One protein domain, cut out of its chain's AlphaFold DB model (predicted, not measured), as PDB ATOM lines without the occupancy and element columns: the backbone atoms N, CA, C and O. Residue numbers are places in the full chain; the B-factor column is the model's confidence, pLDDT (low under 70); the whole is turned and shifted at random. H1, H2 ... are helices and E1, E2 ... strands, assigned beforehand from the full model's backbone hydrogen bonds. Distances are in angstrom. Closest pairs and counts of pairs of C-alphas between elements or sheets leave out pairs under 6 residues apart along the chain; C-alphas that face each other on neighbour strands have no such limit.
ATOM      1  N   LEU A 356     -63.540 -34.703  -7.604       70.50
ATOM      2  CA  LEU A 356     -63.180 -34.755  -9.020       70.50
ATOM      3  C   LEU A 356     -63.249 -33.370  -9.662       70.50
ATOM      4  O   LEU A 356     -64.256 -32.664  -9.569       70.50
ATOM      5  N   LEU A 357     -62.183 -33.023 -10.378       73.25
ATOM      6  CA  LEU A 357     -62.080 -31.801 -11.159       73.25
ATOM      7  C   LEU A 357     -61.968 -32.159 -12.635       73.25
ATOM      8  O   LEU A 357     -61.148 -32.984 -13.044       73.25
ATOM      9  N   SER A 358     -62.809 -31.528 -13.444       76.62
ATOM     10  CA  SER A 358     -62.710 -31.619 -14.891       76.62
ATOM     11  C   SER A 358     -61.922 -30.427 -15.409       76.62
ATOM     12  O   SER A 358     -62.195 -29.287 -15.056       76.62
ATOM     13  N   PHE A 359     -60.960 -30.684 -16.276       75.69
ATOM     14  CA  PHE A 359     -60.156 -29.679 -16.940       75.69
ATOM     15  C   PHE A 359     -60.494 -29.720 -18.418       75.69
ATOM     16  O   PHE A 359     -60.428 -30.758 -19.080       75.69
ATOM     17  N   HIS A 360     -60.856 -28.561 -18.933       67.75
ATOM     18  CA  HIS A 360     -60.912 -28.314 -20.359       67.75
ATOM     19  C   HIS A 360     -60.126 -27.048 -20.637       67.75
ATOM     20  O   HIS A 360     -60.000 -26.177 -19.776       67.75
ATOM     21  N   ARG A 361     -59.618 -26.938 -21.854       59.88
ATOM     22  CA  ARG A 361     -59.140 -25.668 -22.365       59.88
ATOM     23  C   ARG A 361     -60.176 -25.251 -23.390       59.88
ATOM     24  O   ARG A 361     -60.088 -25.693 -24.534       59.88
ATOM     25  N   GLU A 362     -61.192 -24.496 -22.964       47.62
ATOM     26  CA  GLU A 362     -62.012 -23.791 -23.947       47.62
ATOM     27  C   GLU A 362     -61.033 -22.956 -24.772       47.62
ATOM     28  O   GLU A 362     -60.146 -22.298 -24.213       47.62
ATOM     29  N   ASP A 363     -61.140 -23.017 -26.098       42.78
ATOM     30  CA  ASP A 363     -60.567 -21.978 -26.941       42.78
ATOM     31  C   ASP A 363     -61.337 -20.709 -26.570       42.78
ATOM     32  O   ASP A 363     -62.403 -20.419 -27.111       42.78
ATOM     33  N   VAL A 364     -60.871 -20.052 -25.504       29.86
ATOM     34  CA  VAL A 364     -61.551 -18.937 -24.864       29.86
ATOM     35  C   VAL A 364     -61.868 -17.946 -25.966       29.86
ATOM     36  O   VAL A 364     -60.991 -17.575 -26.745       29.86
ATOM     37  N   ASN A 365     -63.124 -17.508 -26.006       28.64
ATOM     38  CA  ASN A 365     -63.620 -16.363 -26.768       28.64
ATOM     39  C   ASN A 365     -62.940 -15.047 -26.312       28.64
ATOM     40  O   ASN A 365     -63.594 -14.048 -26.007       28.64
ATOM     41  N   CYS A 366     -61.612 -15.035 -26.217       27.50
ATOM     42  CA  CYS A 366     -60.793 -13.885 -25.918       27.50
ATOM     43  C   CYS A 366     -60.597 -13.110 -27.218       27.50
ATOM     44  O   CYS A 366     -59.985 -13.571 -28.173       27.50
ATOM     45  N   GLN A 367     -61.080 -11.871 -27.219       27.94
ATOM     46  CA  GLN A 367     -60.837 -10.852 -28.244       27.94
ATOM     47  C   GLN A 367     -59.364 -10.381 -28.299       27.94
ATOM     48  O   GLN A 367     -59.079  -9.297 -28.805       27.94
ATOM     49  N   ALA A 368     -58.434 -11.180 -27.774       25.53
ATOM     50  CA  ALA A 368     -56.998 -11.009 -27.882       25.53
ATOM     51  C   ALA A 368     -56.442 -12.269 -28.561       25.53
ATOM     52  O   ALA A 368     -56.730 -13.372 -28.096       25.53
ATOM     53  N   PRO A 369     -55.681 -12.140 -29.655       28.53
ATOM     54  CA  PRO A 369     -55.130 -13.300 -30.327       28.53
ATOM     55  C   PRO A 369     -54.124 -13.981 -29.407       28.53
ATOM     56  O   PRO A 369     -53.071 -13.426 -29.096       28.53
ATOM     57  N   HIS A 370     -54.445 -15.191 -28.962       33.25
ATOM     58  CA  HIS A 370     -53.461 -16.050 -28.329       33.25
ATOM     59  C   HIS A 370     -52.441 -16.449 -29.397       33.25
ATOM     60  O   HIS A 370     -52.606 -17.492 -30.009       33.25
ATOM     61  N   PHE A 371     -51.365 -15.702 -29.644       39.47
ATOM     62  CA  PHE A 371     -50.219 -16.303 -30.340       39.47
ATOM     63  C   PHE A 371     -49.462 -17.192 -29.358       39.47
ATOM     64  O   PHE A 371     -48.363 -16.904 -28.900       39.47
ATOM     65  N   THR A 372     -50.133 -18.272 -28.992       49.56
ATOM     66  CA  THR A 372     -49.492 -19.467 -28.484       49.56
ATOM     67  C   THR A 372     -48.832 -20.135 -29.685       49.56
ATOM     68  O   THR A 372     -49.371 -20.065 -30.800       49.56
ATOM     69  N   ALA A 373     -47.716 -20.846 -29.495       44.78
ATOM     70  CA  ALA A 373     -47.175 -21.722 -30.544       44.78
ATOM     71  C   ALA A 373     -48.277 -22.645 -31.128       44.78
ATOM     72  O   ALA A 373     -48.234 -23.026 -32.295       44.78
ATOM     73  N   ARG A 374     -49.334 -22.905 -30.340       48.06
ATOM     74  CA  ARG A 374     -50.586 -23.603 -30.673       48.06
ATOM     75  C   ARG A 374     -51.507 -22.893 -31.689       48.06
ATOM     76  O   ARG A 374     -52.057 -23.575 -32.544       48.06
ATOM     77  N   ILE A 375     -51.706 -21.567 -31.659       45.75
ATOM     78  CA  ILE A 375     -52.503 -20.874 -32.707       45.75
ATOM     79  C   ILE A 375     -51.702 -20.727 -33.997       45.75
ATOM     80  O   ILE A 375     -52.276 -20.904 -35.073       45.75
ATOM     81  N   ALA A 376     -50.394 -20.469 -33.901       48.19
ATOM     82  CA  ALA A 376     -49.511 -20.493 -35.065       48.19
ATOM     83  C   ALA A 376     -49.630 -21.854 -35.776       48.19
ATOM     84  O   ALA A 376     -50.035 -21.917 -36.932       48.19
ATOM     85  N   THR A 377     -49.449 -22.947 -35.030       49.09
ATOM     86  CA  THR A 377     -49.515 -24.325 -35.548       49.09
ATOM     87  C   THR A 377     -50.885 -24.752 -36.070       49.09
ATOM     88  O   THR A 377     -50.951 -25.441 -37.087       49.09
ATOM     89  N   ARG A 378     -51.987 -24.290 -35.463       49.38
ATOM     90  CA  ARG A 378     -53.363 -24.528 -35.953       49.38
ATOM     91  C   ARG A 378     -53.720 -23.752 -37.221       49.38
ATOM     92  O   ARG A 378     -54.616 -24.170 -37.948       49.38
ATOM     93  N   SER A 379     -53.047 -22.630 -37.472       48.56
ATOM     94  CA  SER A 379     -53.340 -21.737 -38.601       48.56
ATOM     95  C   SER A 379     -52.502 -22.044 -39.846       48.56
ATOM     96  O   SER A 379     -52.702 -21.396 -40.874       48.56
ATOM     97  N   PHE A 380     -51.578 -23.007 -39.777       56.28
ATOM     98  CA  PHE A 380     -50.721 -23.398 -40.894       56.28
ATOM     99  C   PHE A 380     -51.476 -24.273 -41.902       56.28
ATOM    100  O   PHE A 380     -52.072 -25.295 -41.553       56.28
ATOM    101  N   GLU A 381     -51.431 -23.912 -43.186       48.66
ATOM    102  CA  GLU A 381     -51.833 -24.846 -44.235       48.66
ATOM    103  C   GLU A 381     -50.803 -25.976 -44.330       48.66
ATOM    104  O   GLU A 381     -49.642 -25.742 -44.652       48.66
ATOM    105  N   ARG A 382     -51.226 -27.230 -44.134       53.81
ATOM    106  CA  ARG A 382     -50.436 -28.400 -44.545       53.81
ATOM    107  C   ARG A 382     -50.437 -28.500 -46.076       53.81
ATOM    108  O   ARG A 382     -51.157 -29.318 -46.645       53.81
ATOM    109  N   LYS A 383     -49.683 -27.647 -46.767       49.72
ATOM    110  CA  LYS A 383     -49.422 -27.820 -48.203       49.72
ATOM    111  C   LYS A 383     -48.297 -28.830 -48.419       49.72
ATOM    112  O   LYS A 383     -47.442 -29.033 -47.560       49.72
ATOM    113  N   LYS A 384     -48.311 -29.488 -49.584       51.41
ATOM    114  CA  LYS A 384     -47.134 -30.202 -50.089       51.41
ATOM    115  C   LYS A 384     -46.067 -29.148 -50.368       51.41
ATOM    116  O   LYS A 384     -46.222 -28.364 -51.299       51.41
ATOM    117  N   THR A 385     -45.023 -29.133 -49.558       55.69
ATOM    118  CA  THR A 385     -43.797 -28.395 -49.836       55.69
ATOM    119  C   THR A 385     -43.162 -28.988 -51.088       55.69
ATOM    120  O   THR A 385     -42.919 -30.191 -51.158       55.69
ATOM    121  N   PRO A 612     -43.843 -44.069 -13.148       79.38
ATOM    122  CA  PRO A 612     -45.095 -44.684 -13.610       79.38
ATOM    123  C   PRO A 612     -46.318 -43.772 -13.476       79.38
ATOM    124  O   PRO A 612     -47.152 -43.679 -14.375       79.38
ATOM    125  N   PHE A 613     -46.388 -43.036 -12.364       83.19
ATOM    126  CA  PHE A 613     -47.424 -42.029 -12.151       83.19
ATOM    127  C   PHE A 613     -47.290 -40.855 -13.136       83.19
ATOM    128  O   PHE A 613     -48.280 -40.398 -13.695       83.19
ATOM    129  N   MET A 614     -46.074 -40.366 -13.395       83.50
ATOM    130  CA  MET A 614     -45.881 -39.179 -14.226       83.50
ATOM    131  C   MET A 614     -46.147 -39.469 -15.707       83.50
ATOM    132  O   MET A 614     -46.791 -38.655 -16.366       83.50
ATOM    133  N   SER A 615     -45.744 -40.639 -16.220       77.62
ATOM    134  CA  SER A 615     -46.060 -41.067 -17.594       77.62
ATOM    135  C   SER A 615     -47.576 -41.072 -17.836       77.62
ATOM    136  O   SER A 615     -48.074 -40.414 -18.758       77.62
ATOM    137  N   ALA A 616     -48.352 -41.715 -16.958       77.12
ATOM    138  CA  ALA A 616     -49.804 -41.750 -17.105       77.12
ATOM    139  C   ALA A 616     -50.454 -40.372 -16.855       77.12
ATOM    140  O   ALA A 616     -51.420 -40.014 -17.531       77.12
ATOM    141  N   PHE A 617     -49.926 -39.568 -15.923       81.94
ATOM    142  CA  PHE A 617     -50.430 -38.218 -15.649       81.94
ATOM    143  C   PHE A 617     -50.212 -37.294 -16.856       81.94
ATOM    144  O   PHE A 617     -51.126 -36.588 -17.284       81.94
ATOM    145  N   LYS A 618     -49.045 -37.378 -17.504       78.38
ATOM    146  CA  LYS A 618     -48.707 -36.616 -18.714       78.38
ATOM    147  C   LYS A 618     -49.667 -36.892 -19.875       78.38
ATOM    148  O   LYS A 618     -50.015 -35.955 -20.592       78.38
ATOM    149  N   LYS A 619     -50.156 -38.129 -20.045       77.31
ATOM    150  CA  LYS A 619     -51.187 -38.457 -21.056       77.31
ATOM    151  C   LYS A 619     -52.484 -37.674 -20.826       77.31
ATOM    152  O   LYS A 619     -53.083 -37.174 -21.778       77.31
ATOM    153  N   GLN A 620     -52.885 -37.507 -19.567       78.06
ATOM    154  CA  GLN A 620     -54.061 -36.721 -19.186       78.06
ATOM    155  C   GLN A 620     -53.834 -35.216 -19.373       78.06
ATOM    156  O   GLN A 620     -54.688 -34.518 -19.920       78.06
ATOM    157  N   ILE A 621     -52.648 -34.723 -19.013       77.62
ATOM    158  CA  ILE A 621     -52.231 -33.340 -19.275       77.62
ATOM    159  C   ILE A 621     -52.233 -33.036 -20.783       77.62
ATOM    160  O   ILE A 621     -52.751 -32.000 -21.206       77.62
ATOM    161  N   HIS A 622     -51.743 -33.951 -21.626       75.69
ATOM    162  CA  HIS A 622     -51.779 -33.809 -23.089       75.69
ATOM    163  C   HIS A 622     -53.206 -33.648 -23.627       75.69
ATOM    164  O   HIS A 622     -53.434 -32.826 -24.513       75.69
ATOM    165  N   ARG A 623     -54.194 -34.363 -23.064       75.31
ATOM    166  CA  ARG A 623     -55.611 -34.227 -23.462       75.31
ATOM    167  C   ARG A 623     -56.113 -32.792 -23.296       75.31
ATOM    168  O   ARG A 623     -56.711 -32.262 -24.233       75.31
ATOM    169  N   VAL A 624     -55.804 -32.147 -22.167       73.94
ATOM    170  CA  VAL A 624     -56.150 -30.733 -21.926       73.94
ATOM    171  C   VAL A 624     -55.496 -29.833 -22.975       73.94
ATOM    172  O   VAL A 624     -56.140 -28.953 -23.551       73.94
ATOM    173  N   HIS A 625     -54.225 -30.090 -23.284       71.62
ATOM    174  CA  HIS A 625     -53.469 -29.330 -24.273       71.62
ATOM    175  C   HIS A 625     -54.034 -29.450 -25.695       71.62
ATOM    176  O   HIS A 625     -54.026 -28.461 -26.426       71.62
ATOM    177  N   ILE A 626     -54.598 -30.591 -26.096       69.19
ATOM    178  CA  ILE A 626     -55.280 -30.738 -27.399       69.19
ATOM    179  C   ILE A 626     -56.758 -30.306 -27.367       69.19
ATOM    180  O   ILE A 626     -57.453 -30.429 -28.370       69.19
ATOM    181  N   GLY A 627     -57.239 -29.738 -26.252       68.62
ATOM    182  CA  GLY A 627     -58.613 -29.237 -26.108       68.62
ATOM    183  C   GLY A 627     -59.651 -30.322 -25.806       68.62
ATOM    184  O   GLY A 627     -60.849 -30.057 -25.873       68.62
ATOM    185  N   LYS A 628     -59.217 -31.541 -25.468       74.00
ATOM    186  CA  LYS A 628     -60.101 -32.598 -24.964       74.00
ATOM    187  C   LYS A 628     -60.327 -32.413 -23.463       74.00
ATOM    188  O   LYS A 628     -59.475 -31.887 -22.749       74.00
ATOM    189  N   VAL A 629     -61.467 -32.901 -22.988       75.12
ATOM    190  CA  VAL A 629     -61.769 -32.933 -21.555       75.12
ATOM    191  C   VAL A 629     -60.902 -33.993 -20.871       75.12
ATOM    192  O   VAL A 629     -60.711 -35.106 -21.386       75.12
ATOM    193  N   CYS A 630     -60.371 -33.617 -19.715       79.00
ATOM    194  CA  CYS A 630     -59.602 -34.447 -18.804       79.00
ATOM    195  C   CYS A 630     -60.262 -34.388 -17.425       79.00
ATOM    196  O   CYS A 630     -60.666 -33.315 -16.991       79.00
ATOM    197  N   THR A 631     -60.369 -35.512 -16.723       78.50
ATOM    198  CA  THR A 631     -60.883 -35.538 -15.348       78.50
ATOM    199  C   THR A 631     -59.794 -36.075 -14.436       78.50
ATOM    200  O   THR A 631     -59.294 -37.177 -14.651       78.50
ATOM    201  N   LEU A 632     -59.413 -35.285 -13.432       79.50
ATOM    202  CA  LEU A 632     -58.402 -35.648 -12.442       79.50
ATOM    203  C   LEU A 632     -59.004 -35.547 -11.041       79.50
ATOM    204  O   LEU A 632     -59.804 -34.656 -10.751       79.50
ATOM    205  N   SER A 633     -58.590 -36.451 -10.160       78.12
ATOM    206  CA  SER A 633     -58.825 -36.311  -8.724       78.12
ATOM    207  C   SER A 633     -57.881 -35.263  -8.131       78.12
ATOM    208  O   SER A 633     -56.748 -35.101  -8.598       78.12
ATOM    209  N   PHE A 634     -58.329 -34.557  -7.091       77.69
ATOM    210  CA  PHE A 634     -57.485 -33.605  -6.359       77.69
ATOM    211  C   PHE A 634     -56.205 -34.274  -5.828       77.69
ATOM    212  O   PHE A 634     -55.114 -33.713  -5.917       77.69
ATOM    213  N   GLU A 635     -56.313 -35.521  -5.370       76.00
ATOM    214  CA  GLU A 635     -55.195 -36.356  -4.934       76.00
ATOM    215  C   GLU A 635     -54.135 -36.545  -6.018       76.00
ATOM    216  O   GLU A 635     -52.944 -36.510  -5.719       76.00
ATOM    217  N   SER A 636     -54.546 -36.718  -7.276       80.12
ATOM    218  CA  SER A 636     -53.600 -36.874  -8.385       80.12
ATOM    219  C   SER A 636     -52.825 -35.582  -8.644       80.12
ATOM    220  O   SER A 636     -51.633 -35.633  -8.929       80.12
ATOM    221  N   ILE A 637     -53.460 -34.419  -8.490       82.25
ATOM    222  CA  ILE A 637     -52.785 -33.120  -8.626       82.25
ATOM    223  C   ILE A 637     -51.717 -32.974  -7.538       82.25
ATOM    224  O   ILE A 637     -50.553 -32.725  -7.840       82.25
ATOM    225  N   VAL A 638     -52.085 -33.236  -6.280       81.69
ATOM    226  CA  VAL A 638     -51.141 -33.176  -5.153       81.69
ATOM    227  C   VAL A 638     -50.022 -34.209  -5.300       81.69
ATOM    228  O   VAL A 638     -48.865 -33.913  -5.001       81.69
ATOM    229  N   LYS A 639     -50.334 -35.423  -5.771       82.88
ATOM    230  CA  LYS A 639     -49.319 -36.460  -5.973       82.88
ATOM    231  C   LYS A 639     -48.323 -36.072  -7.065       82.88
ATOM    232  O   LYS A 639     -47.144 -36.381  -6.915       82.88
ATOM    233  N   ALA A 640     -48.758 -35.379  -8.119       85.75
ATOM    234  CA  ALA A 640     -47.852 -34.854  -9.139       85.75
ATOM    235  C   ALA A 640     -46.840 -33.868  -8.540       85.75
ATOM    236  O   ALA A 640     -45.640 -34.032  -8.761       85.75
ATOM    237  N   ASP A 641     -47.303 -32.921  -7.722       83.44
ATOM    238  CA  ASP A 641     -46.426 -31.964  -7.037       83.44
ATOM    239  C   ASP A 641     -45.454 -32.657  -6.072       83.44
ATOM    240  O   ASP A 641     -44.264 -32.342  -6.063       83.44
ATOM    241  N   GLN A 642     -45.929 -33.650  -5.309       83.81
ATOM    242  CA  GLN A 642     -45.079 -34.446  -4.416       83.81
ATOM    243  C   GLN A 642     -43.989 -35.196  -5.182       83.81
ATOM    244  O   GLN A 642     -42.831 -35.133  -4.788       83.81
ATOM    245  N   VAL A 643     -44.334 -35.865  -6.288       86.75
ATOM    246  CA  VAL A 643     -43.359 -36.597  -7.115       86.75
ATOM    247  C   VAL A 643     -42.306 -35.642  -7.681       86.75
ATOM    248  O   VAL A 643     -41.123 -35.969  -7.668       86.75
ATOM    249  N   ILE A 644     -42.704 -34.451  -8.137       86.06
ATOM    250  CA  ILE A 644     -41.763 -33.438  -8.643       86.06
ATOM    251  C   ILE A 644     -40.851 -32.928  -7.524       86.06
ATOM    252  O   ILE A 644     -39.657 -32.746  -7.751       86.06
ATOM    253  N   GLN A 645     -41.386 -32.706  -6.323       83.75
ATOM    254  CA  GLN A 645     -40.610 -32.234  -5.178       83.75
ATOM    255  C   GLN A 645     -39.646 -33.306  -4.647       83.75
ATOM    256  O   GLN A 645     -38.486 -33.007  -4.362       83.75
ATOM    257  N   GLU A 646     -40.096 -34.555  -4.535       85.25
ATOM    258  CA  GLU A 646     -39.267 -35.711  -4.170       85.25
ATOM    259  C   GLU A 646     -38.150 -35.914  -5.195       85.25
ATOM    260  O   GLU A 646     -36.988 -36.051  -4.817       85.25
ATOM    261  N   TRP A 647     -38.473 -35.843  -6.489       87.69
ATOM    262  CA  TRP A 647     -37.480 -35.875  -7.558       87.69
ATOM    263  C   TRP A 647     -36.476 -34.734  -7.393       87.69
ATOM    264  O   TRP A 647     -35.302 -34.988  -7.164       87.69
ATOM    265  N   ALA A 648     -36.920 -33.476  -7.371       83.75
ATOM    266  CA  ALA A 648     -36.021 -32.325  -7.278       83.75
ATOM    267  C   ALA A 648     -35.123 -32.351  -6.021       83.75
ATOM    268  O   ALA A 648     -33.939 -32.037  -6.103       83.75
ATOM    269  N   SER A 649     -35.652 -32.782  -4.871       83.19
ATOM    270  CA  SER A 649     -34.891 -32.894  -3.614       83.19
ATOM    271  C   SER A 649     -33.940 -34.095  -3.551       83.19
ATOM    272  O   SER A 649     -33.013 -34.089  -2.737       83.19
ATOM    273  N   SER A 650     -34.134 -35.101  -4.406       86.94
ATOM    274  CA  SER A 650     -33.234 -36.251  -4.573       86.94
ATOM    275  C   SER A 650     -32.248 -36.080  -5.732       86.94
ATOM    276  O   SER A 650     -31.539 -37.028  -6.074       86.94
ATOM    277  N   ALA A 651     -32.160 -34.874  -6.310       86.12
ATOM    278  CA  ALA A 651     -31.190 -34.568  -7.351       86.12
ATOM    279  C   ALA A 651     -29.752 -34.858  -6.884       86.12
ATOM    280  O   ALA A 651     -29.393 -34.463  -5.769       86.12
ATOM    281  N   PRO A 652     -28.921 -35.503  -7.732       88.50
ATOM    282  CA  PRO A 652     -27.501 -35.694  -7.454       88.50
ATOM    283  C   PRO A 652     -26.808 -34.369  -7.128       88.50
ATOM    284  O   PRO A 652     -27.152 -33.338  -7.711       88.50
ATOM    285  N   ASP A 653     -25.790 -34.394  -6.265       85.75
ATOM    286  CA  ASP A 653     -25.064 -33.186  -5.834       85.75
ATOM    287  C   ASP A 653     -24.508 -32.369  -7.017       85.75
ATOM    288  O   ASP A 653     -24.456 -31.145  -6.955       85.75
ATOM    289  N   GLU A 654     -24.162 -33.025  -8.132       86.75
ATOM    290  CA  GLU A 654     -23.683 -32.365  -9.358       86.75
ATOM    291  C   GLU A 654     -24.758 -31.573 -10.133       86.75
ATOM    292  O   GLU A 654     -24.405 -30.787 -11.020       86.75
ATOM    293  N   PHE A 655     -26.046 -31.781  -9.821       86.12
ATOM    294  CA  PHE A 655     -27.214 -31.152 -10.462       86.12
ATOM    295  C   PHE A 655     -28.142 -30.415  -9.485       86.12
ATOM    296  O   PHE A 655     -29.057 -29.705  -9.922       86.12
ATOM    297  N   ARG A 656     -27.933 -30.586  -8.176       82.19
ATOM    298  CA  ARG A 656     -28.715 -29.947  -7.116       82.19
ATOM    299  C   ARG A 656     -28.366 -28.465  -7.031       82.19
ATOM    300  O   ARG A 656     -27.203 -28.087  -6.945       82.19
ATOM    301  N   LEU A 657     -29.395 -27.623  -7.028       74.88
ATOM    302  CA  LEU A 657     -29.243 -26.170  -6.909       74.88
ATOM    303  C   LEU A 657     -29.870 -25.616  -5.629       74.88
ATOM    304  O   LEU A 657     -29.303 -24.711  -5.024       74.88
ATOM    305  N   PHE A 658     -31.020 -26.156  -5.220       70.56
ATOM    306  CA  PHE A 658     -31.805 -25.656  -4.094       70.56
ATOM    307  C   PHE A 658     -32.523 -26.793  -3.376       70.56
ATOM    308  O   PHE A 658     -32.794 -27.834  -3.965       70.56
ATOM    309  N   ASP A 659     -32.886 -26.552  -2.117       68.31
ATOM    310  CA  ASP A 659     -33.816 -27.412  -1.377       68.31
ATOM    311  C   ASP A 659     -35.279 -26.995  -1.611       68.31
ATOM    312  O   ASP A 659     -36.168 -27.843  -1.670       68.31
ATOM    313  N   ASP A 660     -35.520 -25.692  -1.803       72.25
ATOM    314  CA  ASP A 660     -36.811 -25.121  -2.197       72.25
ATOM    315  C   ASP A 660     -36.663 -24.312  -3.493       72.25
ATOM    316  O   ASP A 660     -36.148 -23.195  -3.509       72.25
ATOM    317  N   TYR A 661     -37.148 -24.889  -4.591       71.50
ATOM    318  CA  TYR A 661     -37.068 -24.320  -5.935       71.50
ATOM    319  C   TYR A 661     -38.056 -23.164  -6.178       71.50
ATOM    320  O   TYR A 661     -38.071 -22.593  -7.268       71.50
ATOM    321  N   PHE A 662     -38.874 -22.793  -5.188       68.75
ATOM    322  CA  PHE A 662     -39.889 -21.742  -5.316       68.75
ATOM    323  C   PHE A 662     -39.604 -20.485  -4.484       68.75
ATOM    324  O   PHE A 662     -40.331 -19.498  -4.612       68.75
ATOM    325  N   ALA A 663     -38.532 -20.476  -3.688       78.69
ATOM    326  CA  ALA A 663     -38.106 -19.320  -2.904       78.69
ATOM    327  C   ALA A 663     -37.462 -18.240  -3.798       78.69
ATOM    328  O   ALA A 663     -36.244 -18.192  -3.960       78.69
ATOM    329  N   VAL A 664     -38.278 -17.357  -4.388       75.50
ATOM    330  CA  VAL A 664     -37.883 -16.468  -5.503       75.50
ATOM    331  C   VAL A 664     -36.606 -15.667  -5.253       75.50
ATOM    332  O   VAL A 664     -35.707 -15.689  -6.093       75.50
ATOM    333  N   GLU A 665     -36.508 -14.961  -4.125       78.00
ATOM    334  CA  GLU A 665     -35.353 -14.095  -3.851       78.00
ATOM    335  C   GLU A 665     -34.077 -14.900  -3.572       78.00
ATOM    336  O   GLU A 665     -33.016 -14.574  -4.105       78.00
ATOM    337  N   ALA A 666     -34.184 -16.005  -2.825       80.12
ATOM    338  CA  ALA A 666     -33.055 -16.905  -2.581       80.12
ATOM    339  C   ALA A 666     -32.568 -17.553  -3.888       80.12
ATOM    340  O   ALA A 666     -31.367 -17.585  -4.168       80.12
ATOM    341  N   CYS A 667     -33.510 -17.998  -4.727       83.00
ATOM    342  CA  CYS A 667     -33.218 -18.557  -6.039       83.00
ATOM    343  C   CYS A 667     -32.502 -17.544  -6.931       83.00
ATOM    344  O   CYS A 667     -31.463 -17.850  -7.510       83.00
ATOM    345  N   LYS A 668     -33.008 -16.313  -7.006       85.06
ATOM    346  CA  LYS A 668     -32.428 -15.241  -7.821       85.06
ATOM    347  C   LYS A 668     -30.980 -14.925  -7.440       85.06
ATOM    348  O   LYS A 668     -30.135 -14.844  -8.329       85.06
ATOM    349  N   GLU A 669     -30.677 -14.759  -6.151       84.88
ATOM    350  CA  GLU A 669     -29.318 -14.430  -5.695       84.88
ATOM    351  C   GLU A 669     -28.283 -15.493  -6.076       84.88
ATOM    352  O   GLU A 669     -27.140 -15.163  -6.405       84.88
ATOM    353  N   ILE A 670     -28.679 -16.765  -6.018       83.69
ATOM    354  CA  ILE A 670     -27.813 -17.892  -6.359       83.69
ATOM    355  C   ILE A 670     -27.722 -18.055  -7.875       83.69
ATOM    356  O   ILE A 670     -26.607 -18.156  -8.383       83.69
ATOM    357  N   ILE A 671     -28.843 -17.988  -8.608       86.81
ATOM    358  CA  ILE A 671     -28.863 -18.065 -10.078       86.81
ATOM    359  C   ILE A 671     -27.883 -17.058 -10.675       86.81
ATOM    360  O   ILE A 671     -27.054 -17.441 -11.491       86.81
ATOM    361  N   CYS A 672     -27.888 -15.803 -10.213       84.94
ATOM    362  CA  CYS A 672     -26.976 -14.769 -10.714       84.94
ATOM    363  C   CYS A 672     -25.475 -15.087 -10.527       84.94
ATOM    364  O   CYS A 672     -24.633 -14.457 -11.169       84.94
ATOM    365  N   LYS A 673     -25.116 -16.038  -9.657       87.00
ATOM    366  CA  LYS A 673     -23.726 -16.454  -9.398       87.00
ATOM    367  C   LYS A 673     -23.310 -17.689 -10.202       87.00
ATOM    368  O   LYS A 673     -22.112 -17.937 -10.327       87.00
ATOM    369  N   ILE A 674     -24.259 -18.452 -10.750       87.75
ATOM    370  CA  ILE A 674     -23.975 -19.687 -11.490       87.75
ATOM    371  C   ILE A 674     -23.332 -19.344 -12.836       87.75
ATOM    372  O   ILE A 674     -23.896 -18.594 -13.628       87.75
ATOM    373  N   GLN A 675     -22.161 -19.916 -13.108       85.56
ATOM    374  CA  GLN A 675     -21.500 -19.836 -14.420       85.56
ATOM    375  C   GLN A 675     -21.632 -21.131 -15.225       85.56
ATOM    376  O   GLN A 675     -21.270 -21.170 -16.392       85.56
ATOM    377  N   ASP A 676     -22.139 -22.192 -14.601       86.56
ATOM    378  CA  ASP A 676     -22.281 -23.497 -15.223       86.56
ATOM    379  C   ASP A 676     -23.588 -23.580 -16.032       86.56
ATOM    380  O   ASP A 676     -24.682 -23.561 -15.451       86.56
ATOM    381  N   PRO A 677     -23.507 -23.688 -17.365       84.12
ATOM    382  CA  PRO A 677     -24.688 -23.682 -18.206       84.12
ATOM    383  C   PRO A 677     -25.485 -24.998 -18.120       84.12
ATOM    384  O   PRO A 677     -26.699 -24.963 -18.309       84.12
ATOM    385  N   ILE A 678     -24.875 -26.135 -17.746       84.94
ATOM    386  CA  ILE A 678     -25.581 -27.421 -17.553       84.94
ATOM    387  C   ILE A 678     -26.553 -27.319 -16.370       84.94
ATOM    388  O   ILE A 678     -27.708 -27.741 -16.463       84.94
ATOM    389  N   LEU A 679     -26.112 -26.697 -15.272       87.81
ATOM    390  CA  LEU A 679     -26.952 -26.454 -14.097       87.81
ATOM    391  C   LEU A 679     -28.135 -25.534 -14.417       87.81
ATOM    392  O   LEU A 679     -29.271 -25.821 -14.031       87.81
ATOM    393  N   LEU A 680     -27.887 -24.452 -15.159       87.81
ATOM    394  CA  LEU A 680     -28.938 -23.527 -15.593       87.81
ATOM    395  C   LEU A 680     -29.946 -24.213 -16.524       87.81
ATOM    396  O   LEU A 680     -31.147 -23.978 -16.402       87.81
ATOM    397  N   VAL A 681     -29.490 -25.103 -17.411       84.62
ATOM    398  CA  VAL A 681     -30.374 -25.904 -18.270       84.62
ATOM    399  C   VAL A 681     -31.234 -26.870 -17.457       84.62
ATOM    400  O   VAL A 681     -32.440 -26.937 -17.695       84.62
ATOM    401  N   ASN A 682     -30.666 -27.569 -16.467       86.56
ATOM    402  CA  ASN A 682     -31.443 -28.427 -15.565       86.56
ATOM    403  C   ASN A 682     -32.552 -27.633 -14.851       86.56
ATOM    404  O   ASN A 682     -33.714 -28.040 -14.832       86.56
ATOM    405  N   PHE A 683     -32.198 -26.457 -14.328       88.25
ATOM    406  CA  PHE A 683     -33.139 -25.551 -13.674       88.25
ATOM    407  C   PHE A 683     -34.272 -25.111 -14.613       88.25
ATOM    408  O   PHE A 683     -35.447 -25.156 -14.241       88.25
ATOM    409  N   CYS A 684     -33.936 -24.738 -15.851       87.06
ATOM    410  CA  CYS A 684     -34.927 -24.395 -16.868       87.06
ATOM    411  C   CYS A 684     -35.869 -25.570 -17.171       87.06
ATOM    412  O   CYS A 684     -37.085 -25.381 -17.178       87.06
ATOM    413  N   ASN A 685     -35.339 -26.783 -17.357       83.81
ATOM    414  CA  ASN A 685     -36.142 -27.974 -17.654       83.81
ATOM    415  C   ASN A 685     -37.156 -28.290 -16.543       83.81
ATOM    416  O   ASN A 685     -38.320 -28.571 -16.841       83.81
ATOM    417  N   LEU A 686     -36.750 -28.187 -15.271       85.50
ATOM    418  CA  LEU A 686     -37.648 -28.366 -14.124       85.50
ATOM    419  C   LEU A 686     -38.812 -27.364 -14.157       85.50
ATOM    420  O   LEU A 686     -39.976 -27.759 -14.055       85.50
ATOM    421  N   HIS A 687     -38.524 -26.072 -14.331       87.06
ATOM    422  CA  HIS A 687     -39.581 -25.061 -14.344       87.06
ATOM    423  C   HIS A 687     -40.465 -25.138 -15.592       87.06
ATOM    424  O   HIS A 687     -41.667 -24.906 -15.488       87.06
ATOM    425  N   VAL A 688     -39.930 -25.534 -16.750       83.81
ATOM    426  CA  VAL A 688     -40.740 -25.805 -17.949       83.81
ATOM    427  C   VAL A 688     -41.691 -26.983 -17.721       83.81
ATOM    428  O   VAL A 688     -42.861 -26.904 -18.095       83.81
ATOM    429  N   LEU A 689     -41.245 -28.061 -17.064       82.50
ATOM    430  CA  LEU A 689     -42.118 -29.183 -16.693       82.50
ATOM    431  C   LEU A 689     -43.264 -28.722 -15.776       82.50
ATOM    432  O   LEU A 689     -44.427 -29.035 -16.034       82.50
ATOM    433  N   GLN A 690     -42.951 -27.935 -14.747       83.94
ATOM    434  CA  GLN A 690     -43.949 -27.393 -13.819       83.94
ATOM    435  C   GLN A 690     -44.935 -26.448 -14.514       83.94
ATOM    436  O   GLN A 690     -46.139 -26.522 -14.272       83.94
ATOM    437  N   LEU A 691     -44.452 -25.564 -15.390       84.06
ATOM    438  CA  LEU A 691     -45.312 -24.667 -16.161       84.06
ATOM    439  C   LEU A 691     -46.259 -25.439 -17.082       84.06
ATOM    440  O   LEU A 691     -47.438 -25.097 -17.141       84.06
ATOM    441  N   ASN A 692     -45.794 -26.517 -17.724       80.06
ATOM    442  CA  ASN A 692     -46.649 -27.363 -18.561       80.06
ATOM    443  C   ASN A 692     -47.832 -27.929 -17.764       80.06
ATOM    444  O   ASN A 692     -48.975 -27.873 -18.225       80.06
ATOM    445  N   ILE A 693     -47.577 -28.419 -16.549       83.25
ATOM    446  CA  ILE A 693     -48.609 -28.967 -15.660       83.25
ATOM    447  C   ILE A 693     -49.568 -27.861 -15.201       83.25
ATOM    448  O   ILE A 693     -50.774 -27.957 -15.440       83.25
ATOM    449  N   ASN A 694     -49.038 -26.773 -14.636       84.50
ATOM    450  CA  ASN A 694     -49.844 -25.670 -14.109       84.50
ATOM    451  C   ASN A 694     -50.700 -24.997 -15.194       84.50
ATOM    452  O   ASN A 694     -51.847 -24.633 -14.941       84.50
ATOM    453  N   SER A 695     -50.191 -24.890 -16.427       79.00
ATOM    454  CA  SER A 695     -50.928 -24.305 -17.557       79.00
ATOM    455  C   SER A 695     -52.228 -25.047 -17.883       79.00
ATOM    456  O   SER A 695     -53.200 -24.438 -18.334       79.00
ATOM    457  N   SER A 696     -52.265 -26.357 -17.619       78.19
ATOM    458  CA  SER A 696     -53.436 -27.210 -17.855       78.19
ATOM    459  C   SER A 696     -54.494 -27.070 -16.768       78.19
ATOM    460  O   SER A 696     -55.650 -27.432 -16.976       78.19
ATOM    461  N   MET A 697     -54.112 -26.525 -15.614       83.44
ATOM    462  CA  MET A 697     -54.956 -26.407 -14.428       83.44
ATOM    463  C   MET A 697     -55.584 -25.015 -14.276       83.44
ATOM    464  O   MET A 697     -56.289 -24.757 -13.306       83.44
ATOM    465  N   LEU A 698     -55.389 -24.121 -15.254       79.75
ATOM    466  CA  LEU A 698     -55.899 -22.742 -15.233       79.75
ATOM    467  C   LEU A 698     -57.416 -22.614 -15.480       79.75
ATOM    468  O   LEU A 698     -57.956 -21.515 -15.367       79.75
ATOM    469  N   GLN A 699     -58.107 -23.697 -15.850       79.00
ATOM    470  CA  GLN A 699     -59.558 -23.709 -16.104       79.00
ATOM    471  C   GLN A 699     -60.234 -24.943 -15.470       79.00
ATOM    472  O   GLN A 699     -60.724 -25.820 -16.191       79.00
ATOM    473  N   PRO A 700     -60.246 -25.052 -14.128       82.44
ATOM    474  CA  PRO A 700     -60.908 -26.158 -13.448       82.44
ATOM    475  C   PRO A 700     -62.433 -25.987 -13.476       82.44
ATOM    476  O   PRO A 700     -62.966 -24.913 -13.201       82.44
ATOM    477  N   ILE A 701     -63.141 -27.076 -13.758       78.75
ATOM    478  CA  ILE A 701     -64.597 -27.201 -13.685       78.75
ATOM    479  C   ILE A 701     -64.923 -28.146 -12.532       78.75
ATOM    480  O   ILE A 701     -64.537 -29.319 -12.533       78.75
ATOM    481  N   ALA A 702     -65.661 -27.637 -11.551       72.50
ATOM    482  CA  ALA A 702     -66.155 -28.438 -10.444       72.50
ATOM    483  C   ALA A 702     -67.318 -29.334 -10.894       72.50
ATOM    484  O   ALA A 702     -68.273 -28.859 -11.507       72.50
ATOM    485  N   LEU A 703     -67.252 -30.625 -10.560       69.75
ATOM    486  CA  LEU A 703     -68.315 -31.591 -10.872       69.75
ATOM    487  C   LEU A 703     -69.391 -31.677  -9.772       69.75
ATOM    488  O   LEU A 703     -70.483 -32.187 -10.014       69.75
ATOM    489  N   ASN A 704     -69.106 -31.168  -8.571       68.31
ATOM    490  CA  ASN A 704     -70.036 -31.088  -7.443       68.31
ATOM    491  C   ASN A 704     -69.717 -29.865  -6.550       68.31
ATOM    492  O   ASN A 704     -68.680 -29.222  -6.712       68.31
ATOM    493  N   ASN A 705     -70.605 -29.533  -5.602       61.34
ATOM    494  CA  ASN A 705     -70.458 -28.347  -4.742       61.34
ATOM    495  C   ASN A 705     -69.198 -28.374  -3.853       61.34
ATOM    496  O   ASN A 705     -68.608 -27.320  -3.624       61.34
ATOM    497  N   GLU A 706     -68.768 -29.550  -3.378       59.09
ATOM    498  CA  GLU A 706     -67.521 -29.706  -2.607       59.09
ATOM    499  C   GLU A 706     -66.281 -29.434  -3.478       59.09
ATOM    500  O   GLU A 706     -65.303 -28.845  -3.019       59.09
ATOM    501  N   SER A 707     -66.353 -29.764  -4.770       64.19
ATOM    502  CA  SER A 707     -65.285 -29.518  -5.742       64.19
ATOM    503  C   SER A 707     -65.169 -28.049  -6.163       64.19
ATOM    504  O   SER A 707     -64.147 -27.676  -6.728       64.19
ATOM    505  N   SER A 708     -66.155 -27.186  -5.883       68.94
ATOM    506  CA  SER A 708     -66.100 -25.757  -6.249       68.94
ATOM    507  C   SER A 708     -65.058 -24.973  -5.448       68.94
ATOM    508  O   SER A 708     -64.342 -24.151  -6.015       68.94
ATOM    509  N   GLN A 709     -64.931 -25.245  -4.145       71.12
ATOM    510  CA  GLN A 709     -63.893 -24.627  -3.308       71.12
ATOM    511  C   GLN A 709     -62.498 -25.143  -3.690       71.12
ATOM    512  O   GLN A 709     -61.548 -24.368  -3.788       71.12
ATOM    513  N   LEU A 710     -62.389 -26.440  -3.990       72.94
ATOM    514  CA  LEU A 710     -61.145 -27.056  -4.455       72.94
ATOM    515  C   LEU A 710     -60.718 -26.534  -5.828       72.94
ATOM    516  O   LEU A 710     -59.537 -26.271  -6.033       72.94
ATOM    517  N   ALA A 711     -61.661 -26.334  -6.752       78.94
ATOM    518  CA  ALA A 711     -61.390 -25.748  -8.061       78.94
ATOM    519  C   ALA A 711     -60.773 -24.348  -7.929       78.94
ATOM    520  O   ALA A 711     -59.812 -24.034  -8.627       78.94
ATOM    521  N   GLN A 712     -61.283 -23.526  -7.005       79.50
ATOM    522  CA  GLN A 712     -60.716 -22.206  -6.735       79.50
ATOM    523  C   GLN A 712     -59.299 -22.300  -6.144       79.50
ATOM    524  O   GLN A 712     -58.404 -21.606  -6.618       79.50
ATOM    525  N   CYS A 713     -59.078 -23.200  -5.182       79.00
ATOM    526  CA  CYS A 713     -57.760 -23.444  -4.590       79.00
ATOM    527  C   CYS A 713     -56.725 -23.889  -5.642       79.00
ATOM    528  O   CYS A 713     -55.644 -23.309  -5.740       79.00
ATOM    529  N   VAL A 714     -57.080 -24.855  -6.499       82.75
ATOM    530  CA  VAL A 714     -56.221 -25.330  -7.597       82.75
ATOM    531  C   VAL A 714     -55.918 -24.209  -8.592       82.75
ATOM    532  O   VAL A 714     -54.776 -24.078  -9.033       82.75
ATOM    533  N   LEU A 715     -56.906 -23.371  -8.925       84.00
ATOM    534  CA  LEU A 715     -56.715 -22.230  -9.820       84.00
ATOM    535  C   LEU A 715     -55.743 -21.197  -9.233       84.00
ATOM    536  O   LEU A 715     -54.816 -20.767  -9.921       84.00
ATOM    537  N   GLU A 716     -55.944 -20.796  -7.978       81.12
ATOM    538  CA  GLU A 716     -55.086 -19.825  -7.289       81.12
ATOM    539  C   GLU A 716     -53.652 -20.351  -7.147       81.12
ATOM    540  O   GLU A 716     -52.700 -19.631  -7.469       81.12
ATOM    541  N   HIS A 717     -53.495 -21.630  -6.782       83.88
ATOM    542  CA  HIS A 717     -52.195 -22.296  -6.726       83.88
ATOM    543  C   HIS A 717     -51.500 -22.292  -8.094       83.88
ATOM    544  O   HIS A 717     -50.365 -21.829  -8.215       83.88
ATOM    545  N   SER A 718     -52.204 -22.724  -9.144       86.56
ATOM    546  CA  SER A 718     -51.658 -22.823 -10.504       86.56
ATOM    547  C   SER A 718     -51.260 -21.460 -11.072       86.56
ATOM    548  O   SER A 718     -50.216 -21.343 -11.717       86.56
ATOM    549  N   LEU A 719     -52.051 -20.410 -10.817       83.81
ATOM    550  CA  LEU A 719     -51.735 -19.036 -11.225       83.81
ATOM    551  C   LEU A 719     -50.475 -18.515 -10.526       83.81
ATOM    552  O   LEU A 719     -49.591 -17.970 -11.190       83.81
ATOM    553  N   SER A 720     -50.382 -18.705  -9.206       83.50
ATOM    554  CA  SER A 720     -49.232 -18.271  -8.409       83.50
ATOM    555  C   SER A 720     -47.951 -18.999  -8.823       83.50
ATOM    556  O   SER A 720     -46.946 -18.363  -9.154       83.50
ATOM    557  N   ARG A 721     -48.005 -20.336  -8.913       85.31
ATOM    558  CA  ARG A 721     -46.884 -21.173  -9.365       85.31
ATOM    559  C   ARG A 721     -46.428 -20.811 -10.771       85.31
ATOM    560  O   ARG A 721     -45.226 -20.710 -11.005       85.31
ATOM    561  N   SER A 722     -47.367 -20.567 -11.687       88.75
ATOM    562  CA  SER A 722     -47.031 -20.195 -13.064       88.75
ATOM    563  C   SER A 722     -46.307 -18.853 -13.134       88.75
ATOM    564  O   SER A 722     -45.303 -18.725 -13.830       88.75
ATOM    565  N   LEU A 723     -46.777 -17.852 -12.387       87.19
ATOM    566  CA  LEU A 723     -46.153 -16.531 -12.370       87.19
ATOM    567  C   LEU A 723     -44.739 -16.585 -11.775       87.19
ATOM    568  O   LEU A 723     -43.794 -16.059 -12.366       87.19
ATOM    569  N   THR A 724     -44.584 -17.282 -10.648       88.50
ATOM    570  CA  THR A 724     -43.291 -17.510  -9.995       88.50
ATOM    571  C   THR A 724     -42.319 -18.274 -10.895       88.50
ATOM    572  O   THR A 724     -41.181 -17.833 -11.072       88.50
ATOM    573  N   GLY A 725     -42.770 -19.358 -11.532       89.81
ATOM    574  CA  GLY A 725     -41.965 -20.136 -12.475       89.81
ATOM    575  C   GLY A 725     -41.477 -19.295 -13.657       89.81
ATOM    576  O   GLY A 725     -40.294 -19.336 -13.992       89.81
ATOM    577  N   CYS A 726     -42.338 -18.444 -14.229       91.12
ATOM    578  CA  CYS A 726     -41.931 -17.519 -15.288       91.12
ATOM    579  C   CYS A 726     -40.857 -16.520 -14.819       91.12
ATOM    580  O   CYS A 726     -39.955 -16.199 -15.592       91.12
ATOM    581  N   ARG A 727     -40.912 -16.018 -13.572       90.69
ATOM    582  CA  ARG A 727     -39.885 -15.087 -13.049       90.69
ATOM    583  C   ARG A 727     -38.530 -15.774 -12.948       90.69
ATOM    584  O   ARG A 727     -37.531 -15.229 -13.415       90.69
ATOM    585  N   LEU A 728     -38.518 -16.968 -12.365       90.69
ATOM    586  CA  LEU A 728     -37.309 -17.764 -12.176       90.69
ATOM    587  C   LEU A 728     -36.682 -18.168 -13.512       90.69
ATOM    588  O   LEU A 728     -35.469 -18.035 -13.671       90.69
ATOM    589  N   LEU A 729     -37.497 -18.555 -14.497       91.19
ATOM    590  CA  LEU A 729     -37.021 -18.837 -15.853       91.19
ATOM    591  C   LEU A 729     -36.370 -17.619 -16.502       91.19
ATOM    592  O   LEU A 729     -35.284 -17.746 -17.057       91.19
ATOM    593  N   ILE A 730     -36.963 -16.426 -16.398       91.25
ATOM    594  CA  ILE A 730     -36.346 -15.209 -16.948       91.25
ATOM    595  C   ILE A 730     -34.972 -14.953 -16.312       91.25
ATOM    596  O   ILE A 730     -34.036 -14.592 -17.027       91.25
ATOM    597  N   TYR A 731     -34.819 -15.144 -14.997       90.44
ATOM    598  CA  TYR A 731     -33.518 -14.999 -14.334       90.44
ATOM    599  C   TYR A 731     -32.508 -16.050 -14.798       90.44
ATOM    600  O   TYR A 731     -31.381 -15.691 -15.143       90.44
ATOM    601  N   ALA A 732     -32.913 -17.319 -14.862       89.94
ATOM    602  CA  ALA A 732     -32.050 -18.410 -15.303       89.94
ATOM    603  C   ALA A 732     -31.604 -18.240 -16.759       89.94
ATOM    604  O   ALA A 732     -30.431 -18.426 -17.065       89.94
ATOM    605  N   ILE A 733     -32.502 -17.809 -17.644       89.12
ATOM    606  CA  ILE A 733     -32.197 -17.581 -19.060       89.12
ATOM    607  C   ILE A 733     -31.265 -16.372 -19.237       89.12
ATOM    608  O   ILE A 733     -30.290 -16.461 -19.982       89.12
ATOM    609  N   LYS A 734     -31.498 -15.261 -18.521       88.00
ATOM    610  CA  LYS A 734     -30.567 -14.116 -18.522       88.00
ATOM    611  C   LYS A 734     -29.171 -14.537 -18.071       88.00
ATOM    612  O   LYS A 734     -28.186 -14.164 -18.707       88.00
ATOM    613  N   GLN A 735     -29.093 -15.337 -17.006       88.31
ATOM    614  CA  GLN A 735     -27.816 -15.868 -16.555       88.31
ATOM    615  C   GLN A 735     -27.202 -16.807 -17.590       88.31
ATOM    616  O   GLN A 735     -26.003 -16.728 -17.817       88.31
ATOM    617  N   LEU A 736     -27.996 -17.648 -18.249       85.94
ATOM    618  CA  LEU A 736     -27.503 -18.563 -19.274       85.94
ATOM    619  C   LEU A 736     -26.868 -17.793 -20.437       85.94
ATOM    620  O   LEU A 736     -25.761 -18.128 -20.846       85.94
ATOM    621  N   PHE A 737     -27.489 -16.703 -20.903       81.25
ATOM    622  CA  PHE A 737     -26.873 -15.827 -21.907       81.25
ATOM    623  C   PHE A 737     -25.567 -15.190 -21.422       81.25
ATOM    624  O   PHE A 737     -24.614 -15.095 -22.194       81.25
ATOM    625  N   HIS A 738     -25.506 -14.767 -20.157       81.88
ATOM    626  CA  HIS A 738     -24.296 -14.188 -19.574       81.88
ATOM    627  C   HIS A 738     -23.169 -15.225 -19.436       81.88
ATOM    628  O   HIS A 738     -22.051 -14.979 -19.887       81.88
ATOM    629  N   ALA A 739     -23.470 -16.386 -18.852       78.50
ATOM    630  CA  ALA A 739     -22.543 -17.490 -18.626       78.50
ATOM    631  C   ALA A 739     -21.969 -18.039 -19.939       78.50
ATOM    632  O   ALA A 739     -20.802 -18.416 -19.990       78.50
ATOM    633  N   CYS A 740     -22.753 -18.019 -21.024       71.44
ATOM    634  CA  CYS A 740     -22.277 -18.481 -22.325       71.44
ATOM    635  C   CYS A 740     -21.278 -17.510 -23.006       71.44
ATOM    636  O   CYS A 740     -20.491 -17.919 -23.867       71.44
ATOM    637  N   GLY A 741     -21.236 -16.228 -22.628       61.47
ATOM    638  CA  GLY A 741     -20.298 -15.249 -23.197       61.47
ATOM    639  C   GLY A 741     -20.276 -15.197 -24.740       61.47
ATOM    640  O   GLY A 741     -21.227 -15.568 -25.421       61.47
ATOM    641  N   CYS A 742     -19.171 -14.710 -25.323       47.88
ATOM    642  CA  CYS A 742     -18.962 -14.680 -26.784       47.88
ATOM    643  C   CYS A 742     -18.308 -15.955 -27.358       47.88
ATOM    644  O   CYS A 742     -18.249 -16.083 -28.579       47.88
ATOM    645  N   ASN A 743     -17.823 -16.866 -26.501       49.03
ATOM    646  CA  ASN A 743     -16.911 -17.960 -26.866       49.03
ATOM    647  C   ASN A 743     -17.423 -19.376 -26.519       49.03
ATOM    648  O   ASN A 743     -16.647 -20.318 -26.646       49.03
ATOM    649  N   THR A 744     -18.677 -19.562 -26.087       53.38
ATOM    650  CA  THR A 744     -19.209 -20.909 -25.788       53.38
ATOM    651  C   THR A 744     -20.473 -21.260 -26.581       53.38
ATOM    652  O   THR A 744     -21.020 -20.442 -27.325       53.38
ATOM    653  N   THR A 745     -20.854 -22.537 -26.489       62.34
ATOM    654  CA  THR A 745     -21.643 -23.310 -27.454       62.34
ATOM    655  C   THR A 745     -22.990 -22.685 -27.818       62.34
ATOM    656  O   THR A 745     -23.867 -22.471 -26.980       62.34
ATOM    657  N   CYS A 746     -23.194 -22.478 -29.115       74.25
ATOM    658  CA  CYS A 746     -24.332 -21.778 -29.703       74.25
ATOM    659  C   CYS A 746     -25.690 -22.456 -29.443       74.25
ATOM    660  O   CYS A 746     -26.721 -21.783 -29.517       74.25
ATOM    661  N   ASN A 747     -25.704 -23.741 -29.072       76.00
ATOM    662  CA  ASN A 747     -26.919 -24.455 -28.669       76.00
ATOM    663  C   ASN A 747     -27.554 -23.919 -27.390       76.00
ATOM    664  O   ASN A 747     -28.776 -23.825 -27.337       76.00
ATOM    665  N   TYR A 748     -26.770 -23.506 -26.389       79.94
ATOM    666  CA  TYR A 748     -27.342 -22.913 -25.176       79.94
ATOM    667  C   TYR A 748     -28.123 -21.646 -25.493       79.94
ATOM    668  O   TYR A 748     -29.197 -21.427 -24.946       79.94
ATOM    669  N   THR A 749     -27.614 -20.830 -26.415       79.81
ATOM    670  CA  THR A 749     -28.267 -19.590 -26.844       79.81
ATOM    671  C   THR A 749     -29.575 -19.878 -27.584       79.81
ATOM    672  O   THR A 749     -30.557 -19.160 -27.399       79.81
ATOM    673  N   VAL A 750     -29.617 -20.941 -28.395       80.56
ATOM    674  CA  VAL A 750     -30.850 -21.414 -29.047       80.56
ATOM    675  C   VAL A 750     -31.846 -21.947 -28.019       80.56
ATOM    676  O   VAL A 750     -33.008 -21.565 -28.047       80.56
ATOM    677  N   LEU A 751     -31.393 -22.771 -27.076       80.06
ATOM    678  CA  LEU A 751     -32.230 -23.328 -26.015       80.06
ATOM    679  C   LEU A 751     -32.784 -22.234 -25.093       80.06
ATOM    680  O   LEU A 751     -33.949 -22.268 -24.706       80.06
ATOM    681  N   ALA A 752     -31.967 -21.240 -24.752       83.69
ATOM    682  CA  ALA A 752     -32.378 -20.060 -24.004       83.69
ATOM    683  C   ALA A 752     -33.465 -19.280 -24.759       83.69
ATOM    684  O   ALA A 752     -34.464 -18.878 -24.164       83.69
ATOM    685  N   PHE A 753     -33.306 -19.115 -26.075       83.81
ATOM    686  CA  PHE A 753     -34.324 -18.514 -26.929       83.81
ATOM    687  C   PHE A 753     -35.624 -19.334 -26.938       83.81
ATOM    688  O   PHE A 753     -36.686 -18.772 -26.684       83.81
ATOM    689  N   ASP A 754     -35.558 -20.651 -27.144       81.31
ATOM    690  CA  ASP A 754     -36.741 -21.521 -27.164       81.31
ATOM    691  C   ASP A 754     -37.467 -21.523 -25.797       81.31
ATOM    692  O   ASP A 754     -38.695 -21.413 -25.737       81.31
ATOM    693  N   ASN A 755     -36.725 -21.520 -24.682       84.38
ATOM    694  CA  ASN A 755     -37.287 -21.373 -23.334       84.38
ATOM    695  C   ASN A 755     -37.903 -19.982 -23.091       84.38
ATOM    696  O   ASN A 755     -38.916 -19.873 -22.392       84.38
ATOM    697  N   LEU A 756     -37.346 -18.914 -23.676       86.69
ATOM    698  CA  LEU A 756     -37.962 -17.581 -23.639       86.69
ATOM    699  C   LEU A 756     -39.276 -17.546 -24.413       86.69
ATOM    700  O   LEU A 756     -40.228 -16.935 -23.931       86.69
ATOM    701  N   LEU A 757     -39.352 -18.205 -25.573       83.75
ATOM    702  CA  LEU A 757     -40.596 -18.323 -26.337       83.75
ATOM    703  C   LEU A 757     -41.672 -19.054 -25.525       83.75
ATOM    704  O   LEU A 757     -42.804 -18.581 -25.439       83.75
ATOM    705  N   TYR A 758     -41.303 -20.165 -24.881       81.56
ATOM    706  CA  TYR A 758     -42.200 -20.914 -24.003       81.56
ATOM    707  C   TYR A 758     -42.675 -20.069 -22.806       81.56
ATOM    708  O   TYR A 758     -43.865 -20.022 -22.489       81.56
ATOM    709  N   THR A 759     -41.755 -19.331 -22.178       87.31
ATOM    710  CA  THR A 759     -42.075 -18.415 -21.071       87.31
ATOM    711  C   THR A 759     -43.007 -17.291 -21.529       87.31
ATOM    712  O   THR A 759     -43.967 -16.961 -20.833       87.31
ATOM    713  N   PHE A 760     -42.774 -16.720 -22.714       87.06
ATOM    714  CA  PHE A 760     -43.631 -15.687 -23.291       87.06
ATOM    715  C   PHE A 760     -45.052 -16.204 -23.545       87.06
ATOM    716  O   PHE A 760     -46.013 -15.502 -23.230       87.06
ATOM    717  N   ASP A 761     -45.197 -17.434 -24.047       79.81
ATOM    718  CA  ASP A 761     -46.504 -18.066 -24.257       79.81
ATOM    719  C   ASP A 761     -47.288 -18.210 -22.938       79.81
ATOM    720  O   ASP A 761     -48.456 -17.823 -22.819       79.81
ATOM    721  N   MET A 762     -46.609 -18.664 -21.883       83.19
ATOM    722  CA  MET A 762     -47.203 -18.744 -20.549       83.19
ATOM    723  C   MET A 762     -47.604 -17.373 -20.000       83.19
ATOM    724  O   MET A 762     -48.709 -17.212 -19.476       83.19
ATOM    725  N   LEU A 763     -46.758 -16.357 -20.161       87.19
ATOM    726  CA  LEU A 763     -47.078 -14.993 -19.741       87.19
ATOM    727  C   LEU A 763     -48.247 -14.400 -20.530       87.19
ATOM    728  O   LEU A 763     -49.071 -13.695 -19.951       87.19
ATOM    729  N   MET A 764     -48.378 -14.733 -21.813       82.06
ATOM    730  CA  MET A 764     -49.534 -14.356 -22.620       82.06
ATOM    731  C   MET A 764     -50.832 -14.909 -22.038       82.06
ATOM    732  O   MET A 764     -51.798 -14.159 -21.890       82.06
ATOM    733  N   LEU A 765     -50.855 -16.183 -21.646       77.62
ATOM    734  CA  LEU A 765     -52.017 -16.793 -20.990       77.62
ATOM    735  C   LEU A 765     -52.329 -16.119 -19.648       77.62
ATOM    736  O   LEU A 765     -53.480 -15.768 -19.387       77.62
ATOM    737  N   LEU A 766     -51.307 -15.874 -18.824       83.50
ATOM    738  CA  LEU A 766     -51.461 -15.201 -17.529       83.50
ATOM    739  C   LEU A 766     -51.909 -13.739 -17.672       83.50
ATOM    740  O   LEU A 766     -52.662 -13.242 -16.834       83.50
ATOM    741  N   SER A 767     -51.520 -13.057 -18.752       82.12
ATOM    742  CA  SER A 767     -51.924 -11.672 -19.046       82.12
ATOM    743  C   SER A 767     -53.430 -11.504 -19.275       82.12
ATOM    744  O   SER A 767     -53.959 -10.392 -19.156       82.12
ATOM    745  N   LEU A 768     -54.112 -12.608 -19.592       77.00
ATOM    746  CA  LEU A 768     -55.553 -12.697 -19.811       77.00
ATOM    747  C   LEU A 768     -56.316 -13.151 -18.558       77.00
ATOM    748  O   LEU A 768     -57.540 -13.266 -18.594       77.00
ATOM    749  N   SER A 769     -55.610 -13.391 -17.449       71.38
ATOM    750  CA  SER A 769     -56.213 -13.791 -16.181       71.38
ATOM    751  C   SER A 769     -57.213 -12.737 -15.677       71.38
ATOM    752  O   SER A 769     -56.944 -11.532 -15.764       71.38
ATOM    753  N   PRO A 770     -58.353 -13.149 -15.089       63.88
ATOM    754  CA  PRO A 770     -59.272 -12.226 -14.424       63.88
ATOM    755  C   PRO A 770     -58.635 -11.545 -13.198       63.88
ATOM    756  O   PRO A 770     -59.098 -10.477 -12.782       63.88
ATOM    757  N   ASN A 771     -57.568 -12.125 -12.631       76.31
ATOM    758  CA  ASN A 771     -56.791 -11.505 -11.563       76.31
ATOM    759  C   ASN A 771     -55.925 -10.368 -12.137       76.31
ATOM    760  O   ASN A 771     -54.939 -10.598 -12.836       76.31
ATOM    761  N   GLN A 772     -56.285  -9.123 -11.807       75.62
ATOM    762  CA  GLN A 772     -55.623  -7.927 -12.337       75.62
ATOM    763  C   GLN A 772     -54.144  -7.822 -11.953       75.62
ATOM    764  O   GLN A 772     -53.377  -7.246 -12.722       75.62
ATOM    765  N   GLN A 773     -53.742  -8.355 -10.796       76.94
ATOM    766  CA  GLN A 773     -52.351  -8.318 -10.351       76.94
ATOM    767  C   GLN A 773     -51.496  -9.277 -11.179       76.94
ATOM    768  O   GLN A 773     -50.510  -8.847 -11.772       76.94
ATOM    769  N   VAL A 774     -51.942 -10.532 -11.312       78.19
ATOM    770  CA  VAL A 774     -51.294 -11.539 -12.167       78.19
ATOM    771  C   VAL A 774     -51.218 -11.043 -13.611       78.19
ATOM    772  O   VAL A 774     -50.161 -11.103 -14.232       78.19
ATOM    773  N   ALA A 775     -52.309 -10.475 -14.130       78.69
ATOM    774  CA  ALA A 775     -52.352  -9.957 -15.492       78.69
ATOM    775  C   ALA A 775     -51.410  -8.759 -15.712       78.69
ATOM    776  O   ALA A 775     -50.751  -8.673 -16.749       78.69
ATOM    777  N   ALA A 776     -51.340  -7.816 -14.764       81.44
ATOM    778  CA  ALA A 776     -50.453  -6.655 -14.863       81.44
ATOM    779  C   ALA A 776     -48.978  -7.062 -14.797       81.44
ATOM    780  O   ALA A 776     -48.160  -6.566 -15.575       81.44
ATOM    781  N   GLU A 777     -48.651  -7.986 -13.901       86.31
ATOM    782  CA  GLU A 777     -47.296  -8.484 -13.752       86.31
ATOM    783  C   GLU A 777     -46.848  -9.308 -14.960       86.31
ATOM    784  O   GLU A 777     -45.768  -9.059 -15.500       86.31
ATOM    785  N   ALA A 778     -47.709 -10.197 -15.460       86.62
ATOM    786  CA  ALA A 778     -47.427 -10.971 -16.659       86.62
ATOM    787  C   ALA A 778     -47.121 -10.061 -17.861       86.62
ATOM    788  O   ALA A 778     -46.121 -10.265 -18.546       86.62
ATOM    789  N   LYS A 779     -47.893  -8.980 -18.058       86.19
ATOM    790  CA  LYS A 779     -47.620  -7.973 -19.107       86.19
ATOM    791  C   LYS A 779     -46.285  -7.256 -18.916       86.19
ATOM    792  O   LYS A 779     -45.609  -6.953 -19.898       86.19
ATOM    793  N   SER A 780     -45.899  -6.964 -17.674       89.38
ATOM    794  CA  SER A 780     -44.586  -6.378 -17.379       89.38
ATOM    795  C   SER A 780     -43.460  -7.338 -17.762       89.38
ATOM    796  O   SER A 780     -42.510  -6.946 -18.436       89.38
ATOM    797  N   MET A 781     -43.591  -8.614 -17.401       90.56
ATOM    798  CA  MET A 781     -42.607  -9.646 -17.725       90.56
ATOM    799  C   MET A 781     -42.538  -9.951 -19.225       90.56
ATOM    800  O   MET A 781     -41.444 -10.150 -19.739       90.56
ATOM    801  N   MET A 782     -43.658  -9.898 -19.954       89.62
ATOM    802  CA  MET A 782     -43.659 -10.025 -21.419       89.62
ATOM    803  C   MET A 782     -42.771  -8.973 -22.086       89.62
ATOM    804  O   MET A 782     -42.029  -9.294 -23.010       89.62
ATOM    805  N   LYS A 783     -42.807  -7.724 -21.597       88.25
ATOM    806  CA  LYS A 783     -41.933  -6.651 -22.098       88.25
ATOM    807  C   LYS A 783     -40.464  -6.953 -21.824       88.25
ATOM    808  O   LYS A 783     -39.634  -6.715 -22.692       88.25
ATOM    809  N   ILE A 784     -40.153  -7.522 -20.657       89.44
ATOM    810  CA  ILE A 784     -38.793  -7.974 -20.331       89.44
ATOM    811  C   ILE A 784     -38.360  -9.074 -21.308       89.44
ATOM    812  O   ILE A 784     -37.308  -8.937 -21.920       89.44
ATOM    813  N   CYS A 785     -39.175 -10.114 -21.512       87.94
ATOM    814  CA  CYS A 785     -38.891 -11.181 -22.479       87.94
ATOM    815  C   CYS A 785     -38.652 -10.636 -23.893       87.94
ATOM    816  O   CYS A 785     -37.710 -11.060 -24.556       87.94
ATOM    817  N   PHE A 786     -39.475  -9.688 -24.350       87.62
ATOM    818  CA  PHE A 786     -39.315  -9.082 -25.670       87.62
ATOM    819  C   PHE A 786     -38.001  -8.301 -25.805       87.62
ATOM    820  O   PHE A 786     -37.306  -8.467 -26.808       87.62
ATOM    821  N   GLU A 787     -37.628  -7.490 -24.809       87.62
ATOM    822  CA  GLU A 787     -36.348  -6.770 -24.837       87.62
ATOM    823  C   GLU A 787     -35.152  -7.731 -24.802       87.62
ATOM    824  O   GLU A 787     -34.192  -7.523 -25.541       87.62
ATOM    825  N   GLU A 788     -35.219  -8.821 -24.030       85.31
ATOM    826  CA  GLU A 788     -34.183  -9.864 -24.066       85.31
ATOM    827  C   GLU A 788     -34.068 -10.481 -25.465       85.31
ATOM    828  O   GLU A 788     -32.981 -10.491 -26.035       85.31
ATOM    829  N   ILE A 789     -35.187 -10.907 -26.071       84.50
ATOM    830  CA  ILE A 789     -35.211 -11.494 -27.423       84.50
ATOM    831  C   ILE A 789     -34.618 -10.537 -28.465       84.50
ATOM    832  O   ILE A 789     -33.838 -10.948 -29.326       84.50
ATOM    833  N   LYS A 790     -34.975  -9.254 -28.392       84.12
ATOM    834  CA  LYS A 790     -34.491  -8.213 -29.306       84.12
ATOM    835  C   LYS A 790     -32.983  -7.979 -29.187       84.12
ATOM    836  O   LYS A 790     -32.345  -7.659 -30.190       84.12
ATOM    837  N   ASN A 791     -32.419  -8.149 -27.995       82.88
ATOM    838  CA  ASN A 791     -30.994  -7.948 -27.732       82.88
ATOM    839  C   ASN A 791     -30.128  -9.174 -28.070       82.88
ATOM    840  O   ASN A 791     -28.899  -9.074 -28.048       82.88
ATOM    841  N   ILE A 792     -30.728 -10.313 -28.434       82.06
ATOM    842  CA  ILE A 792     -29.979 -11.500 -28.859       82.06
ATOM    843  C   ILE A 792     -29.212 -11.196 -30.149       82.06
ATOM    844  O   ILE A 792     -29.786 -10.886 -31.194       82.06
ATOM    845  N   ARG A 793     -27.885 -11.354 -30.099       78.44
ATOM    846  CA  ARG A 793     -26.972 -11.010 -31.199       78.44
ATOM    847  C   ARG A 793     -27.363 -11.649 -32.530       78.44
ATOM    848  O   ARG A 793     -27.348 -10.973 -33.551       78.44
ATOM    849  N   PHE A 794     -27.726 -12.931 -32.533       79.44
ATOM    850  CA  PHE A 794     -28.027 -13.637 -33.779       79.44
ATOM    851  C   PHE A 794     -29.362 -13.219 -34.420       79.44
ATOM    852  O   PHE A 794     -29.566 -13.500 -35.599       79.44
ATOM    853  N   MET A 795     -30.241 -12.529 -33.680       81.44
ATOM    854  CA  MET A 795     -31.497 -11.976 -34.205       81.44
ATOM    855  C   MET A 795     -31.271 -10.733 -35.077       81.44
ATOM    856  O   MET A 795     -32.150 -10.354 -35.859       81.44
ATOM    857  N   GLN A 796     -30.083 -10.119 -34.998       75.12
ATOM    858  CA  GLN A 796     -29.689  -9.007 -35.861       75.12
ATOM    859  C   GLN A 796     -29.661  -9.470 -37.328       75.12
ATOM    860  O   GLN A 796     -28.883 -10.339 -37.714       75.12
TER     861      GLN A 796
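AT A GLANCE: This is residues 356 to 385 and 612 to 796 of the 847 residues of the protein "S5A_REDUCTASE domain-containing protein" of Rhizopus stolonifer (UniProt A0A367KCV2). Four long helices, H5 to H8, run side by side in an up-and-down bundle, and the longest, H6, reaches past the others at its first end to a small sheet of three strands. H2 packs on that sheet with its residues 617 to 625, H3 only grazes it with residues 634 to 639, H4 packs on residues 724 to 735 of H6, and residues 376 to 385 stick out. The printed part has 215 residues with eight named helices and three named strands, along the chain E1 H1 H2 E2 H3 H4 H5 E3 H6 H7 H8; the antiparallel sheet has the order E2 E1 E3. It is mostly helix and compact, with a radius of gyration of the C-alphas of 18.1 A and spans of 57 by 46 by 39 A.

HOW THE PARTS SIT: Start at E1, residues 356 to 359, the inner strand between antiparallel neighbours E2, residues 630 to 633, and E3, residues 700 to 702. N 359 and O 630 are 2.7 A apart, and N 701 and O 358 2.7 A, within hydrogen-bond range. H1, residues 373 to 378, touches no helix. H2, residues 612 to 625, touches H3, residues 634 to 649, at a steep tilt of 60 degrees; the closest C-alphas, Met 614 and Ala 640, are 7.0 A apart. H3 only grazes the sheet, with residues 634 to 639. H4, residues 664 to 671, touches the hub H6, residues 705 to 740; the closest C-alphas, Ile 671 and Ala 732, are 6.1 A apart. H6 is on the sheet, over E1 and E3, at a height of 16.2 A; with H2 it makes two layers, helices on one face of a sheet. H5, residues 677 to 696, touches H6 opposite ways at a shallow tilt of 24 degrees, closest at the C-alphas of Asn 694 and Ser 718, 4.9 A. H6 and H7, residues 746 to 767, form a hairpin, as do H7 and H8, residues 772 to 791. Every O i to N i+4 pair is within hydrogen-bond range in H1, H3, H4, H7 and H8, against 9 of 10 in H2, 15 of 16 in H5 and 30 of 32 in H6.

IN THESE COORDINATES: Find C-alpha 356 at (-63.180, -34.755, -9.020), where E1 begins. From C-alpha 705 at (-70.458, -28.347, -4.742), H6 runs 52.2 A; H7 measures 31.3 A. H8 ends at C-alpha 791, (-30.994, -7.948, -27.732).

THE WHOLE: The C-alphas farthest apart, Asn 705 and Asn 743, are 58.9 A apart. Residues 386 to 611 are not printed; C-alphas 385 and 612 stand 39.7 A apart across the cut. The links E1 to H1 and H3 to H4 are long. Mean pLDDT of the printed part is 76.3, with residues 360 to 385 among those under 70.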